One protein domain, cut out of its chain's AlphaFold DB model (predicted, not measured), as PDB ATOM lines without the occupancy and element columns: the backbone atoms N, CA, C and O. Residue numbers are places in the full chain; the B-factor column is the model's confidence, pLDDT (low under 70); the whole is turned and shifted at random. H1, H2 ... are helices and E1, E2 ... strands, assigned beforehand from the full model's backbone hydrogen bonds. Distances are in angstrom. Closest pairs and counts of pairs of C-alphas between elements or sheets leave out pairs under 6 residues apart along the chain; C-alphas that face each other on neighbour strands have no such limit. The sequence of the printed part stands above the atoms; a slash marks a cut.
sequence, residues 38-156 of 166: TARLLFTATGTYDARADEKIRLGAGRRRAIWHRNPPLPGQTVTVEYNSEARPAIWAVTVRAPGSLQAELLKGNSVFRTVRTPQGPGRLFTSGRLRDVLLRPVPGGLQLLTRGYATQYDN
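What this domain is: This is residues 38 to 156 of the 166 residues of an uncharacterized protein of Deinococcus deserti (strain DSM 17065 / CIP 109153 / LMG 22923 / VCD115) (UniProt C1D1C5). A twisted sheet of eight strands runs through the middle of the domain, with the short helix H1 over one face and H3 over the other. The sheet is two meanders side by side, E1 to E4 and E5 to E8, each strand the antiparallel neighbour of the one before; they join where E4 and E8 pair, and from edge to edge the strands' lines turn by 119 degrees. The printed part has 119 residues with three named helices and eight named strands, in the order H1 E1 E2 E3 E4 H2 E5 E6 E7 E8 H3. The sheet's order is E1 E2 E3 E4 E8 E7 E6 E5, all antiparallel, and the class is mixed, helices and strands. The whole is compact, with a radius of gyration of the C-alphas of 13.4 A, and rounded, spanning 33 by 29 by 26 A.

How they stand to each other: H1, residues 38 to 46, is on the sheet at a height of 10.1 A, over E3, residues 78 to 84, and E4, residues 92 to 97. It runs slantwise to the strands, at 49 degrees to E3 on the local plane; its closest C-alphas to E3 are those of Ala 45 and Val 81, 6.2 A apart. Edge strand E1, residues 55 to 60, forms a hairpin with E2, residues 63 to 68, where N 57 and O 65 are within hydrogen-bond range at 2.8 A. E2 and E3 have N 64 and O 83 at 2.8 A, and E3 and E4 have N 80 and O 95 at 2.8 A. H2, residues 102 to 106, only grazes the sheet; it is close to H1 but not clearly touching, the closest C-alphas being those of Thr 38 and Leu 106, 6.8 A apart. Edge strand E5, residues 113 to 118, forms a hairpin with E6, residues 121 to 126, with N 114 and O 125 at 2.8 A. E7, residues 134 to 139, has N 136 and O 124 of E6 at 2.8 A. E8, residues 142 to 147, has N 146 and O 135 of E7 at 2.9 A, and N 145 and O 94 of E4 at 2.8 A. H3, residues 148 to 154, is on the face opposite to H1 at a height of 6.2 A, only just over E4 with 3 of its 7 C-alphas, and across the strands at 77 degrees to E4 on the local plane. The closest C-alphas of H3 and E4 are those of Tyr 150 and Trp 92, 5.2 A apart. In H1, H2 and H3 every O i to N i+4 pair is within hydrogen-bond range.

Where its parts are: H1 begins at C-alpha 38, (42.279, 89.814, 60.097), and is 12.2 A long. E3 is the longest strand by residues, 20.1 A; E2 measures 17.3 A, E8 17.2 A and E4 16.7 A. H3 ends at C-alpha 154, (51.575, 108.533, 49.544).

The domain as a whole: The C-alphas of Gly 60 and Gly 109, the two farthest apart, are 38.9 A apart. The printed part has no cut and no long link. The mean pLDDT of the printed part is 95.9, and residue 109 is under 70.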
ATOM      1  N   THR A  38      41.473  89.588  61.304       94.56
ATOM      2  CA  THR A  38      42.279  89.814  60.097       94.56
ATOM      3  C   THR A  38      41.386  89.904  58.860       94.56
ATOM      4  O   THR A  38      41.577  90.788  58.026       94.56
ATOM      5  N   ALA A  39      40.375  89.036  58.750       94.94
ATOM      6  CA  ALA A  39      39.379  89.111  57.688       94.94
ATOM      7  C   ALA A  39      38.608  90.433  57.755       94.94
ATOM      8  O   ALA A  39      38.478  91.117  56.745       94.94
ATOM      9  N   ARG A  40      38.160  90.840  58.946       96.25
ATOM     10  CA  ARG A  40      37.431  92.097  59.155       96.25
ATOM     11  C   ARG A  40      38.265  93.323  58.800       96.25
ATOM     12  O   ARG A  40      37.753  94.235  58.149       96.25
ATOM     13  N   LEU A  41      39.545  93.332  59.169       97.06
ATOM     14  CA  LEU A  41      40.504  94.360  58.768       97.06
ATOM     15  C   LEU A  41      40.615  94.443  57.246       97.06
ATOM     16  O   LEU A  41      40.486  95.530  56.689       97.06
ATOM     17  N   LEU A  42      40.812  93.312  56.567       97.44
ATOM     18  CA  LEU A  42      40.945  93.286  55.112       97.44
ATOM     19  C   LEU A  42      39.645  93.688  54.411       97.44
ATOM     20  O   LEU A  42      39.690  94.486  53.483       97.44
ATOM     21  N   PHE A  43      38.490  93.230  54.892       97.44
ATOM     22  CA  PHE A  43      37.180  93.664  54.402       97.44
ATOM     23  C   PHE A  43      36.955  95.166  54.593       97.44
ATOM     24  O   PHE A  43      36.398  95.824  53.714       97.44
ATOM     25  N   THR A  44      37.427  95.731  55.705       98.12
ATOM     26  CA  THR A  44      37.417  97.180  55.950       98.12
ATOM     27  C   THR A  44      38.321  97.913  54.965       98.12
ATOM     28  O   THR A  44      37.884  98.860  54.312       98.12
ATOM     29  N   ALA A  45      39.555  97.442  54.789       98.19
ATOM     30  CA  ALA A  45      40.521  98.034  53.871       98.19
ATOM     31  C   ALA A  45      40.030  98.021  52.412       98.19
ATOM     32  O   ALA A  45      40.157  99.027  51.711       98.19
ATOM     33  N   THR A  46      39.407  96.925  51.964       96.81
ATOM     34  CA  THR A  46      38.918  96.750  50.583       96.81
ATOM     35  C   THR A  46      37.533  97.340  50.325       96.81
ATOM     36  O   THR A  46      37.143  97.475  49.168       96.81
ATOM     37  N   GLY A  47      36.822  97.775  51.369       96.75
ATOM     38  CA  GLY A  47      35.614  98.594  51.243       96.75
ATOM     39  C   GLY A  47      34.286  97.883  51.426       96.75
ATOM     40  O   GLY A  47      33.242  98.443  51.106       96.75
ATOM     41  N   THR A  48      34.299  96.688  52.011       97.25
ATOM     42  CA  THR A  48      33.078  95.932  52.340       97.25
ATOM     43  C   THR A  48      32.134  96.730  53.252       97.25
ATOM     44  O   THR A  48      30.916  96.577  53.176       97.25
ATOM     45  N   TYR A  49      32.675  97.615  54.097       97.38
ATOM     46  CA  TYR A  49      31.907  98.408  55.065       97.38
ATOM     47  C   TYR A  49      31.676  99.874  54.648       97.38
ATOM     48  O   TYR A  49      31.086 100.635  55.416       97.38
ATOM     49  N   ASP A  50      32.091 100.289  53.443       97.44
ATOM     50  CA  ASP A  50      32.063 101.698  52.995       97.44
ATOM     51  C   ASP A  50      30.659 102.307  52.931       97.44
ATOM     52  O   ASP A  50      30.486 103.513  53.116       97.44
ATOM     53  N   ALA A  51      29.639 101.486  52.671       97.44
ATOM     54  CA  ALA A  51      28.250 101.938  52.672       97.44
ATOM     55  C   ALA A  51      27.808 102.466  54.049       97.44
ATOM     56  O   ALA A  51      26.882 103.266  54.122       97.44
ATOM     57  N   ARG A  52      28.486 102.036  55.122       97.06
ATOM     58  CA  ARG A  52      28.212 102.411  56.516       97.06
ATOM     59  C   ARG A  52      29.221 103.417  57.074       97.06
ATOM     60  O   ARG A  52      29.212 103.655  58.276       97.06
ATOM     61  N   ALA A  53      30.124 103.937  56.241       98.38
ATOM     62  CA  ALA A  53      31.045 104.985  56.666       98.38
ATOM     63  C   ALA A  53      30.258 106.244  57.036       98.38
ATOM     64  O   ALA A  53      29.329 106.629  56.323       98.38
ATOM     65  N   ASP A  54      30.653 106.878  58.135       98.69
ATOM     66  CA  ASP A  54      30.075 108.140  58.588       98.69
ATOM     67  C   ASP A  54      30.445 109.273  57.625       98.69
ATOM     68  O   ASP A  54      29.608 110.110  57.295       98.69
ATOM     69  N   GLU A  55      31.673 109.239  57.097       98.56
ATOM     70  CA  GLU A  55      32.165 110.215  56.129       98.56
ATOM     71  C   GLU A  55      32.926 109.549  54.981       98.56
ATOM     72  O   GLU A  55      33.648 108.561  55.158       98.56
ATOM     73  N   LYS A  56      32.800 110.136  53.787       98.38
ATOM     74  CA  LYS A  56      33.549 109.755  52.585       98.38
ATOM     75  C   LYS A  56      34.092 111.004  51.906       98.38
ATOM     76  O   LYS A  56      33.329 111.831  51.418       98.38
ATOM     77  N   ILE A  57      35.413 111.114  51.839       98.38
ATOM     78  CA  ILE A  57      36.126 112.305  51.372       98.38
ATOM     79  C   ILE A  57      36.943 111.951  50.126       98.38
ATOM     80  O   ILE A  57      37.592 110.904  50.059       98.38
ATOM     81  N   ARG A  58      36.931 112.838  49.126       98.06
ATOM     82  CA  ARG A  58      37.839 112.777  47.970       98.06
ATOM     83  C   ARG A  58      39.043 113.662  48.266       98.06
ATOM     84  O   ARG A  58      38.872 114.843  48.531       98.06
ATOM     85  N   LEU A  59      40.241 113.087  48.218       97.00
ATOM     86  CA  LEU A  59      41.493 113.787  48.530       97.00
ATOM     87  C   LEU A  59      42.244 114.252  47.266       97.00
ATOM     88  O   LEU A  59      43.281 114.894  47.383       97.00
ATOM     89  N   GLY A  60      41.724 113.939  46.072       93.50
ATOM     90  CA  GLY A  60      42.359 114.234  44.782       93.50
ATOM     91  C   GLY A  60      43.243 113.089  44.270       93.50
ATOM     92  O   GLY A  60      43.574 112.175  45.020       93.50
ATOM     93  N   ALA A  61      43.583 113.111  42.974       91.75
ATOM     94  CA  ALA A  61      44.474 112.134  42.320       91.75
ATOM     95  C   ALA A  61      44.124 110.654  42.611       91.75
ATOM     96  O   ALA A  61      44.978 109.850  42.985       91.75
ATOM     97  N   GLY A  62      42.834 110.310  42.535       94.56
ATOM     98  CA  GLY A  62      42.342 108.957  42.824       94.56
ATOM     99  C   GLY A  62      42.366 108.557  44.308       94.56
ATOM    100  O   GLY A  62      41.865 107.489  44.654       94.56
ATOM    101  N   ARG A  63      42.883 109.396  45.214       97.75
ATOM    102  CA  ARG A  63      42.917 109.133  46.656       97.75
ATOM    103  C   ARG A  63      41.570 109.457  47.297       97.75
ATOM    104  O   ARG A  63      40.978 110.523  47.089       97.75
ATOM    105  N   ARG A  64      41.088 108.537  48.120       98.56
ATOM    106  CA  ARG A  64      39.835 108.641  48.866       98.56
ATOM    107  C   ARG A  64      40.056 108.291  50.330       98.56
ATOM    108  O   ARG A  64      41.018 107.606  50.675       98.56
ATOM    109  N   ARG A  65      39.148 108.766  51.178       98.69
ATOM    110  CA  ARG A  65      39.110 108.467  52.607       98.69
ATOM    111  C   ARG A  65      37.695 108.083  53.023       98.69
ATOM    112  O   ARG A  65      36.750 108.771  52.649       98.69
ATOM    113  N   ALA A  66      37.567 107.015  53.795       98.75
ATOM    114  CA  ALA A  66      36.343 106.637  54.491       98.75
ATOM    115  C   ALA A  66      36.606 106.649  56.003       98.75
ATOM    116  O   ALA A  66      37.681 106.223  56.436       98.75
ATOM    117  N   ILE A  67      35.665 107.172  56.787       98.75
ATOM    118  CA  ILE A  67      35.808 107.351  58.238       98.75
ATOM    119  C   ILE A  67      34.591 106.751  58.939       98.75
ATOM    120  O   ILE A  67      33.456 106.984  58.527       98.75
ATOM    121  N   TRP A  68      34.840 106.004  60.011       98.69
ATOM    122  CA  TRP A  68      33.831 105.493  60.931       98.69
ATOM    123  C   TRP A  68      34.198 105.923  62.351       98.69
ATOM    124  O   TRP A  68      35.293 105.614  62.825       98.69
ATOM    125  N   HIS A  69      33.284 106.600  63.033       98.00
ATOM    126  CA  HIS A  69      33.420 107.021  64.428       98.00
ATOM    127  C   HIS A  69      32.170 106.713  65.271       98.00
ATOM    128  O   HIS A  69      32.264 106.703  66.494       98.00
ATOM    129  N   ARG A  70      31.003 106.443  64.660       97.56
ATOM    130  CA  ARG A  70      29.789 106.017  65.390       97.56
ATOM    131  C   ARG A  70      29.714 104.507  65.573       97.56
ATOM    132  O   ARG A  70      29.414 104.035  66.661       97.56
ATOM    133  N   ASN A  71      29.969 103.758  64.502       97.00
ATOM    134  CA  ASN A  71      29.953 102.295  64.511       97.00
ATOM    135  C   ASN A  71      31.150 101.751  63.710       97.00
ATOM    136  O   ASN A  71      30.995 101.348  62.552       97.00
ATOM    137  N   PRO A  72      32.368 101.840  64.273       97.19
ATOM    138  CA  PRO A  72      33.578 101.435  63.578       97.19
ATOM    139  C   PRO A  72      33.617  99.918  63.336       97.19
ATOM    140  O   PRO A  72      33.300  99.137  64.231       97.19
ATOM    141  N   PRO A  73      34.055  99.467  62.145       96.25
ATOM    142  CA  PRO A  73      34.117  98.043  61.818       96.25
ATOM    143  C   PRO A  73      35.269  97.314  62.521       96.25
ATOM    144  O   PRO A  73      35.342  96.093  62.444       96.25
ATOM    145  N   LEU A  74      36.181  98.028  63.185       96.94
ATOM    146  CA  LEU A  74      37.314  97.465  63.921       96.94
ATOM    147  C   LEU A  74      37.307  97.984  65.363       96.94
ATOM    148  O   LEU A  74      36.830  99.099  65.583       96.94
ATOM    149  N   PRO A  75      37.879  97.233  66.326       95.38
ATOM    150  CA  PRO A  75      38.036  97.701  67.700       95.38
ATOM    151  C   PRO A  75      38.817  99.017  67.754       95.38
ATOM    152  O   PRO A  75      40.001  99.066  67.419       95.38
ATOM    153  N   GLY A  76      38.144 100.092  68.157       95.38
ATOM    154  CA  GLY A  76      38.715 101.428  68.269       95.38
ATOM    155  C   GLY A  76      37.637 102.505  68.334       95.38
ATOM    156  O   GLY A  76      36.470 102.241  68.069       95.38
ATOM    157  N   GLN A  77      38.027 103.730  68.678       96.81
ATOM    158  CA  GLN A  77      37.113 104.882  68.685       96.81
ATOM    159  C   GLN A  77      36.855 105.423  67.278       96.81
ATOM    160  O   GLN A  77      35.780 105.931  66.976       96.81
ATOM    161  N   THR A  78      37.861 105.353  66.408       98.19
ATOM    162  CA  THR A  78      37.746 105.831  65.032       98.19
ATOM    163  C   THR A  78      38.572 104.949  64.125       98.19
ATOM    164  O   THR A  78      39.740 104.681  64.415       98.19
ATOM    165  N   VAL A  79      37.972 104.535  63.015       98.62
ATOM    166  CA  VAL A  79      38.639 103.824  61.930       98.62
ATOM    167  C   VAL A  79      38.636 104.738  60.717       98.62
ATOM    168  O   VAL A  79      37.591 105.238  60.313       98.62
ATOM    169  N   THR A  80      39.805 104.942  60.127       98.75
ATOM    170  CA  THR A  80      39.975 105.721  58.902       98.75
ATOM    171  C   THR A  80      40.677 104.856  57.877       98.75
ATOM    172  O   THR A  80      41.772 104.363  58.137       98.75
ATOM    173  N   VAL A  81      40.078 104.700  56.702       98.75
ATOM    174  CA  VAL A  81      40.705 104.022  55.565       98.75
ATOM    175  C   VAL A  81      41.030 105.064  54.516       98.75
ATOM    176  O   VAL A  81      40.133 105.726  54.000       98.75
ATOM    177  N   GLU A  82      42.304 105.192  54.176       98.69
ATOM    178  CA  GLU A  82      42.749 105.937  53.005       98.69
ATOM    179  C   GLU A  82      43.172 104.971  51.912       98.69
ATOM    180  O   GLU A  82      43.888 104.010  52.178       98.69
ATOM    181  N   TYR A  83      42.727 105.216  50.685       98.69
ATOM    182  CA  TYR A  83      42.929 104.281  49.588       98.69
ATOM    183  C   TYR A  83      42.990 104.970  48.230       98.69
ATOM    184  O   TYR A  83      42.453 106.063  48.042       98.69
ATOM    185  N   ASN A  84      43.617 104.296  47.269       98.38
ATOM    186  CA  ASN A  84      43.503 104.629  45.854       98.38
ATOM    187  C   ASN A  84      42.233 103.980  45.282       98.38
ATOM    188  O   ASN A  84      42.015 102.789  45.486       98.38
ATOM    189  N   SER A  85      41.382 104.724  44.574       97.00
ATOM    190  CA  SER A  85      40.119 104.188  44.053       97.00
ATOM    191  C   SER A  85      40.261 103.188  42.912       97.00
ATOM    192  O   SER A  85      39.356 102.387  42.719       97.00
ATOM    193  N   GLU A  86      41.364 103.233  42.172       97.00
ATOM    194  CA  GLU A  86      41.620 102.367  41.014       97.00
ATOM    195  C   GLU A  86      42.434 101.127  41.400       97.00
ATOM    196  O   GLU A  86      42.297 100.075  40.787       97.00
ATOM    197  N   ALA A  87      43.236 101.222  42.465       96.75
ATOM    198  CA  ALA A  87      44.114 100.149  42.930       96.75
ATOM    199  C   ALA A  87      43.878  99.782  44.405       96.75
ATOM    200  O   ALA A  87      44.805  99.385  45.119       96.75
ATOM    201  N   ARG A  88      42.634  99.917  44.886       96.62
ATOM    202  CA  ARG A  88      42.292  99.781  46.311       96.62
ATOM    203  C   ARG A  88      42.813  98.507  46.972       96.62
ATOM    204  O   ARG A  88      43.319  98.647  48.077       96.62
ATOM    205  N   PRO A  89      42.744  97.299  46.377       95.19
ATOM    206  CA  PRO A  89      43.252  96.093  47.038       95.19
ATOM    207  C   PRO A  89      44.750  96.152  47.381       95.19
ATOM    208  O   PRO A  89      45.174  95.527  48.351       95.19
ATOM    209  N   ALA A  90      45.538  96.921  46.622       96.56
ATOM    210  CA  ALA A  90      46.991  97.011  46.760       96.56
ATOM    211  C   ALA A  90      47.481  98.319  47.407       96.56
ATOM    212  O   ALA A  90      48.607  98.367  47.903       96.56
ATOM    213  N   ILE A  91      46.670  99.382  47.382       98.19
ATOM    214  CA  ILE A  91      47.064 100.726  47.819       98.19
ATOM    215  C   ILE A  91      46.053 101.253  48.834       98.19
ATOM    216  O   ILE A  91      45.079 101.934  48.498       98.19
ATOM    217  N   TRP A  92      46.318 100.942  50.099       98.75
ATOM    218  CA  TRP A  92      45.514 101.380  51.235       98.75
ATOM    219  C   TRP A  92      46.323 101.518  52.531       98.75
ATOM    220  O   TRP A  92      47.353 100.857  52.722       98.75
ATOM    221  N   ALA A  93      45.803 102.351  53.432       98.75
ATOM    222  CA  ALA A  93      46.174 102.435  54.837       98.75
ATOM    223  C   ALA A  93      44.915 102.479  55.718       98.75
ATOM    224  O   ALA A  93      43.983 103.232  55.441       98.75
ATOM    225  N   VAL A  94      44.908 101.697  56.795       98.88
ATOM    226  CA  VAL A  94      43.898 101.725  57.857       98.88
ATOM    227  C   VAL A  94      44.528 102.326  59.104       98.88
ATOM    228  O   VAL A  94      45.494 101.784  59.634       98.88
ATOM    229  N   THR A  95      43.970 103.426  59.594       98.75
ATOM    230  CA  THR A  95      44.346 104.046  60.867       98.75
ATOM    231  C   THR A  95      43.242 103.799  61.884       98.75
ATOM    232  O   THR A  95      42.077 104.062  61.595       98.75
ATOM    233  N   VAL A  96      43.603 103.334  63.077       98.56
ATOM    234  CA  VAL A  96      42.669 103.088  64.179       98.56
ATOM    235  C   VAL A  96      43.098 103.885  65.406       98.56
ATOM    236  O   VAL A  96      44.195 103.690  65.930       98.56
ATOM    237  N   ARG A  97      42.235 104.792  65.869       98.38
ATOM    238  CA  ARG A  97      42.427 105.578  67.099       98.38
ATOM    239  C   ARG A  97      41.896 104.814  68.307       98.38
ATOM    240  O   ARG A  97      40.846 104.184  68.211       98.38
ATOM    241  N   ALA A  98      42.614 104.905  69.429       96.12
ATOM    242  CA  ALA A  98      42.327 104.161  70.662       96.12
ATOM    243  C   ALA A  98      42.012 102.666  70.401       96.12
ATOM    244  O   ALA A  98      40.921 102.200  70.710       96.12
ATOM    245  N   PRO A  99      42.948 101.911  69.801       94.19
ATOM    246  CA  PRO A  99      42.690 100.619  69.152       94.19
ATOM    247  C   PRO A  99      42.393  99.439  70.097       94.19
ATOM    248  O   PRO A  99      42.251  98.308  69.634       94.19
ATOM    249  N   GLY A 100      42.341  99.659  71.414       90.94
ATOM    250  CA  GLY A 100      42.106  98.601  72.399       90.94
ATOM    251  C   GLY A 100      43.045  97.401  72.212       90.94
ATOM    252  O   GLY A 100      44.265  97.558  72.154       90.94
ATOM    253  N   SER A 101      42.467  96.203  72.082       90.19
ATOM    254  CA  SER A 101      43.187  94.935  71.898       90.19
ATOM    255  C   SER A 101      43.621  94.636  70.456       90.19
ATOM    256  O   SER A 101      44.295  93.626  70.246       90.19
ATOM    257  N   LEU A 102      43.301  95.487  69.468       93.62
ATOM    258  CA  LEU A 102      43.526  95.224  68.036       93.62
ATOM    259  C   LEU A 102      44.963  94.780  67.731       93.62
ATOM    260  O   LEU A 102      45.167  93.784  67.045       93.62
ATOM    261  N   GLN A 103      45.971  95.487  68.252       93.62
ATOM    262  CA  GLN A 103      47.370  95.106  68.031       93.62
ATOM    263  C   GLN A 103      47.688  93.741  68.622       93.62
ATOM    264  O   GLN A 103      48.291  92.914  67.944       93.62
ATOM    265  N   ALA A 104      47.309  93.518  69.880       92.38
ATOM    266  CA  ALA A 104      47.572  92.252  70.540       92.38
ATOM    267  C   ALA A 104      46.934  91.109  69.746       92.38
ATOM    268  O   ALA A 104      47.594  90.117  69.484       92.38
ATOM    269  N   GLU A 105      45.692  91.269  69.289       92.56
ATOM    270  CA  GLU A 105      44.980  90.253  68.512       92.56
ATOM    271  C   GLU A 105      45.563  90.003  67.121       92.56
ATOM    272  O   GLU A 105      45.662  88.848  66.718       92.56
ATOM    273  N   LEU A 106      46.015  91.036  66.407       92.38
ATOM    274  CA  LEU A 106      46.694  90.861  65.116       92.38
ATOM    275  C   LEU A 106      48.045  90.142  65.256       92.38
ATOM    276  O   LEU A 106      48.483  89.445  64.339       92.38
ATOM    277  N   LEU A 107      48.709  90.316  66.398       91.19
ATOM    278  CA  LEU A 107      50.002  89.701  66.697       91.19
ATOM    279  C   LEU A 107      49.879  88.343  67.413       91.19
ATOM    280  O   LEU A 107      50.903  87.706  67.650       91.19
ATOM    281  N   LYS A 108      48.665  87.890  67.757       87.56
ATOM    282  CA  LYS A 108      48.430  86.563  68.353       87.56
ATOM    283  C   LYS A 108      48.644  85.440  67.328       87.56
ATOM    284  O   LYS A 108      48.483  85.625  66.123       87.56
ATOM    285  N   GLY A 109      48.913  84.237  67.841       69.50
ATOM    286  CA  GLY A 109      48.916  82.992  67.068       69.50
ATOM    287  C   GLY A 109      50.124  82.829  66.140       69.50
ATOM    288  O   GLY A 109      51.241  83.176  66.503       69.50
ATOM    289  N   ASN A 110      49.876  82.296  64.938       70.38
ATOM    290  CA  ASN A 110      50.887  81.960  63.921       70.38
ATOM    291  C   ASN A 110      51.269  83.148  63.012       70.38
ATOM    292  O   ASN A 110      51.761  82.949  61.900       70.38
ATOM    293  N   SER A 111      50.996  84.383  63.438       85.69
ATOM    294  CA  SER A 111      51.384  85.578  62.692       85.69
ATOM    295  C   SER A 111      52.905  85.671  62.613       85.69
ATOM    296  O   SER A 111      53.574  85.881  63.621       85.69
ATOM    297  N   VAL A 112      53.458  85.560  61.403       93.06
ATOM    298  CA  VAL A 112      54.895  85.747  61.177       93.06
ATOM    299  C   VAL A 112      55.132  87.191  60.768       93.06
ATOM    300  O   VAL A 112      54.585  87.684  59.776       93.06
ATOM    301  N   PHE A 113      55.942  87.885  61.555       95.12
ATOM    302  CA  PHE A 113      56.302  89.269  61.311       95.12
ATOM    303  C   PHE A 113      57.764  89.517  61.654       95.12
ATOM    304  O   PHE A 113      58.361  88.845  62.493       95.12
ATOM    305  N   ARG A 114      58.324  90.552  61.036       95.00
ATOM    306  CA  ARG A 114      59.648  91.072  61.349       95.00
ATOM    307  C   ARG A 114      59.535  92.450  61.981       95.00
ATOM    308  O   ARG A 114      58.761  93.299  61.536       95.00
ATOM    309  N   THR A 115      60.344  92.689  63.005       95.69
ATOM    310  CA  THR A 115      60.537  94.029  63.562       95.69
ATOM    311  C   THR A 115      61.270  94.910  62.562       95.69
ATOM    312  O   THR A 115      62.321  94.530  62.054       95.69
ATOM    313  N   VAL A 116      60.745  96.099  62.301       96.88
ATOM    314  CA  VAL A 116      61.332  97.060  61.362       96.88
ATOM    315  C   VAL A 116      61.378  98.444  61.994       96.88
ATOM    316  O   VAL A 116      60.602  98.748  62.901       96.88
ATOM    317  N   ARG A 117      62.295  99.296  61.537       95.56
ATOM    318  CA  ARG A 117      62.342 100.700  61.958       95.56
ATOM    319  C   ARG A 117      61.471 101.532  61.023       95.56
ATOM    320  O   ARG A 117      61.567 101.399  59.807       95.56
ATOM    321  N   THR A 118      60.644 102.393  61.598       95.38
ATOM    322  CA  THR A 118      59.865 103.403  60.876       95.38
ATOM    323  C   THR A 118      60.230 104.789  61.410       95.38
ATOM    324  O   THR A 118      60.756 104.885  62.524       95.38
ATOM    325  N   PRO A 119      59.933 105.880  60.683       92.25
ATOM    326  CA  PRO A 119      60.137 107.237  61.194       92.25
ATOM    327  C   PRO A 119      59.408 107.524  62.519       92.25
ATOM    328  O   PRO A 119      59.798 108.422  63.252       92.25
ATOM    329  N   GLN A 120      58.349 106.770  62.825       90.00
ATOM    330  CA  GLN A 120      57.521 106.911  64.026       90.00
ATOM    331  C   GLN A 120      57.944 105.954  65.151       90.00
ATOM    332  O   GLN A 120      57.280 105.889  66.182       90.00
ATOM    333  N   GLY A 121      59.031 105.202  64.960       91.56
ATOM    334  CA  GLY A 121      59.520 104.206  65.908       91.56
ATOM    335  C   GLY A 121      59.411 102.770  65.381       91.56
ATOM    336  O   GLY A 121      59.314 102.546  64.168       91.56
ATOM    337  N   PRO A 122      59.491 101.761  66.260       94.94
ATOM    338  CA  PRO A 122      59.461 100.362  65.850       94.94
ATOM    339  C   PRO A 122      58.097  99.972  65.260       94.94
ATOM    340  O   PRO A 122      57.047 100.285  65.816       94.94
ATOM    341  N   GLY A 123      58.125  99.245  64.144       96.50
ATOM    342  CA  GLY A 123      56.964  98.648  63.488       96.50
ATOM    343  C   GLY A 123      57.095  97.131  63.341       96.50
ATOM    344  O   GLY A 123      58.132  96.533  63.658       96.50
ATOM    345  N   ARG A 124      56.030  96.501  62.845       97.56
ATOM    346  CA  ARG A 124      55.958  95.077  62.501       97.56
ATOM    347  C   ARG A 124      55.552  94.944  61.038       97.56
ATOM    348  O   ARG A 124      54.452  95.345  60.672       97.56
ATOM    349  N   LEU A 125      56.431  94.391  60.211       97.75
ATOM    350  CA  LEU A 125      56.090  93.994  58.849       97.75
ATOM    351  C   LEU A 125      55.664  92.529  58.873       97.75
ATOM    352  O   LEU A 125      56.468  91.671  59.234       97.75
ATOM    353  N   PHE A 126      54.428  92.238  58.487       97.12
ATOM    354  CA  PHE A 126      53.962  90.862  58.333       97.12
ATOM    355  C   PHE A 126      54.625  90.222  57.108       97.12
ATOM    356  O   PHE A 126      54.595  90.778  56.009       97.12
ATOM    357  N   THR A 127      55.231  89.051  57.289       95.50
ATOM    358  CA  THR A 127      56.016  88.362  56.250       95.50
ATOM    359  C   THR A 127      55.305  87.137  55.678       95.50
ATOM    360  O   THR A 127      55.754  86.580  54.679       95.50
ATOM    361  N   SER A 128      54.180  86.724  56.264       93.50
ATOM    362  CA  SER A 128      53.374  85.598  55.789       93.50
ATOM    363  C   SER A 128      51.874  85.820  56.019       93.50
ATOM    364  O   SER A 128      51.445  86.813  56.613       93.50
ATOM    365  N   GLY A 129      51.062  84.880  55.524       93.62
ATOM    366  CA  GLY A 129      49.615  84.876  55.723       93.62
ATOM    367  C   GLY A 129      48.883  85.996  54.977       93.62
ATOM    368  O   GLY A 129      49.408  86.609  54.048       93.62
ATOM    369  N   ARG A 130      47.638  86.264  55.390       93.69
ATOM    370  CA  ARG A 130      46.747  87.234  54.721       93.69
ATOM    371  C   ARG A 130      47.192  88.693  54.856       93.69
ATOM    372  O   ARG A 130      46.733  89.531  54.091       93.69
ATOM    373  N   LEU A 131      48.053  88.995  55.828       95.50
ATOM    374  CA  LEU A 131      48.620  90.332  56.029       95.50
ATOM    375  C   LEU A 131      50.035  90.460  55.476       95.50
ATOM    376  O   LEU A 131      50.674  91.472  55.735       95.50
ATOM    377  N   ARG A 132      50.541  89.474  54.723       95.44
ATOM    378  CA  ARG A 132      51.859  89.568  54.092       95.44
ATOM    379  C   ARG A 132      52.021  90.919  53.381       95.44
ATOM    380  O   ARG A 132      51.127  91.360  52.664       95.44
ATOM    381  N   ASP A 133      53.172  91.553  53.594       96.31
ATOM    382  CA  ASP A 133      53.534  92.864  53.039       96.31
ATOM    383  C   ASP A 133      52.660  94.036  53.536       96.31
ATOM    384  O   ASP A 133      52.598  95.102  52.910       96.31
ATOM    385  N   VAL A 134      52.028  93.875  54.703       98.06
ATOM    386  CA  VAL A 134      51.393  94.955  55.468       98.06
ATOM    387  C   VAL A 134      52.307  95.370  56.621       98.06
ATOM    388  O   VAL A 134      52.778  94.544  57.404       98.06
ATOM    389  N   LEU A 135      52.550  96.673  56.743       98.44
ATOM    390  CA  LEU A 135      53.279  97.277  57.852       98.44
ATOM    391  C   LEU A 135      52.292  97.754  58.917       98.44
ATOM    392  O   LEU A 135      51.486  98.643  58.656       98.44
ATOM    393  N   LEU A 136      52.405  97.207  60.124       98.12
ATOM    394  CA  LEU A 136      51.786  97.723  61.340       98.12
ATOM    395  C   LEU A 136      52.769  98.655  62.055       98.12
ATOM    396  O   LEU A 136      53.906  98.271  62.340       98.12
ATOM    397  N   ARG A 137      52.330  99.866  62.394       96.69
ATOM    398  CA  ARG A 137      53.136 100.848  63.128       96.69
ATOM    399  C   ARG A 137      52.303 101.650  64.133       96.69
ATOM    400  O   ARG A 137      51.112 101.871  63.892       96.69
ATOM    401  N   PRO A 138      52.912 102.124  65.232       95.06
ATOM    402  CA  PRO A 138      52.279 103.110  66.094       95.06
ATOM    403  C   PRO A 138      52.149 104.454  65.369       95.06
ATOM    404  O   PRO A 138      53.000 104.846  64.568       95.06
ATOM    405  N   VAL A 139      51.076 105.176  65.676       95.44
ATOM    406  CA  VAL A 139      50.872 106.585  65.313       95.44
ATOM    407  C   VAL A 139      50.327 107.326  66.539       95.44
ATOM    408  O   VAL A 139      49.824 106.678  67.459       95.44
ATOM    409  N   PRO A 140      50.392 108.668  66.608       94.56
ATOM    410  CA  PRO A 140      49.856 109.397  67.754       94.56
ATOM    411  C   PRO A 140      48.402 109.003  68.060       94.56
ATOM    412  O   PRO A 140      47.519 109.126  67.207       94.56
ATOM    413  N   GLY A 141      48.162 108.504  69.275       93.81
ATOM    414  CA  GLY A 141      46.841 108.077  69.752       93.81
ATOM    415  C   GLY A 141      46.265 106.823  69.082       93.81
ATOM    416  O   GLY A 141      45.059 106.588  69.189       93.81
ATOM    417  N   GLY A 142      47.070 106.031  68.365       96.31
ATOM    418  CA  GLY A 142      46.550 104.850  67.687       96.31
ATOM    419  C   GLY A 142      47.570 103.985  66.957       96.31
ATOM    420  O   GLY A 142      48.769 103.997  67.226       96.31
ATOM    421  N   LEU A 143      47.052 103.213  66.010       97.25
ATOM    422  CA  LEU A 143      47.816 102.313  65.155       97.25
ATOM    423  C   LEU A 143      47.498 102.584  63.699       97.25
ATOM    424  O   LEU A 143      46.390 102.998  63.358       97.25
ATOM    425  N   GLN A 144      48.459 102.289  62.837       98.50
ATOM    426  CA  GLN A 144      48.238 102.279  61.407       98.50
ATOM    427  C   GLN A 144      48.762 100.990  60.790       98.50
ATOM    428  O   GLN A 144      49.878 100.559  61.077       98.50
ATOM    429  N   LEU A 145      47.950 100.418  59.911       98.62
ATOM    430  CA  LEU A 145      48.313  99.343  59.005       98.62
ATOM    431  C   LEU A 145      48.344  99.901  57.592       98.62
ATOM    432  O   LEU A 145      47.393 100.558  57.180       98.62
ATOM    433  N   LEU A 146      49.419  99.669  56.852       98.69
ATOM    434  CA  LEU A 146      49.544 100.167  55.486       98.69
ATOM    435  C   LEU A 146      50.278  99.181  54.588       98.69
ATOM    436  O   LEU A 146      51.181  98.464  55.013       98.69
ATOM    437  N   THR A 147      49.880  99.174  53.327       98.69
ATOM    438  CA  THR A 147      50.509  98.373  52.273       98.69
ATOM    439  C   THR A 147      51.770  99.036  51.744       98.69
ATOM    440  O   THR A 147      51.913 100.262  51.776       98.69
ATOM    441  N   ARG A 148      52.658  98.237  51.142       98.12
ATOM    442  CA  ARG A 148      53.772  98.781  50.357       98.12
ATOM    443  C   ARG A 148      53.287  99.725  49.252       98.12
ATOM    444  O   ARG A 148      53.904 100.761  49.045       98.12
ATOM    445  N   GLY A 149      52.176  99.403  48.583       98.06
ATOM    446  CA  GLY A 149      51.587 100.261  47.549       98.06
ATOM    447  C   GLY A 149      51.223 101.648  48.080       98.06
ATOM    448  O   GLY A 149      51.581 102.655  47.471       98.06
ATOM    449  N   TYR A 150      50.604 101.716  49.263       98.44
ATOM    450  CA  TYR A 150      50.323 102.990  49.928       98.44
ATOM    451  C   TYR A 150      51.602 103.763  50.265       98.44
ATOM    452  O   TYR A 150      51.677 104.963  50.007       98.44
ATOM    453  N   ALA A 151      52.617 103.085  50.810       98.06
ATOM    454  CA  ALA A 151      53.904 103.712  51.101       98.06
ATOM    455  C   ALA A 151      54.549 104.304  49.840       98.06
ATOM    456  O   ALA A 151      54.989 105.444  49.886       98.06
ATOM    457  N   THR A 152      54.551 103.574  48.722       97.69
ATOM    458  CA  THR A 152      55.123 104.023  47.440       97.69
ATOM    459  C   THR A 152      54.418 105.247  46.865       97.69
ATOM    460  O   THR A 152      55.060 106.063  46.209       97.69
ATOM    461  N   GLN A 153      53.101 105.358  47.053       97.00
ATOM    462  CA  GLN A 153      52.327 106.424  46.422       97.00
ATOM    463  C   GLN A 153      52.153 107.657  47.320       97.00
ATOM    464  O   GLN A 153      52.083 108.773  46.808       97.00
ATOM    465  N   TYR A 154      52.049 107.477  48.642       96.75
ATOM    466  CA  TYR A 154      51.575 108.533  49.544       96.75
ATOM    467  C   TYR A 154      52.450 108.789  50.784       96.75
ATOM    468  O   TYR A 154      52.288 109.837  51.408       96.75
ATOM    469  N   ASP A 155      53.354 107.881  51.178       96.38
ATOM    470  CA  ASP A 155      54.249 108.075  52.339       96.38
ATOM    471  C   ASP A 155      55.586 107.337  52.149       96.38
ATOM    472  O   ASP A 155      55.898 106.362  52.840       96.38
ATOM    473  N   ASN A 156      56.407 107.832  51.215       97.19
ATOM    474  CA  ASN A 156      57.652 107.176  50.782       97.19
ATOM    475  C   ASN A 156      58.660 106.949  51.915       97.19
ATOM    476  O   ASN A 156      59.517 106.070  51.829       97.19
TER     477      ASN A 156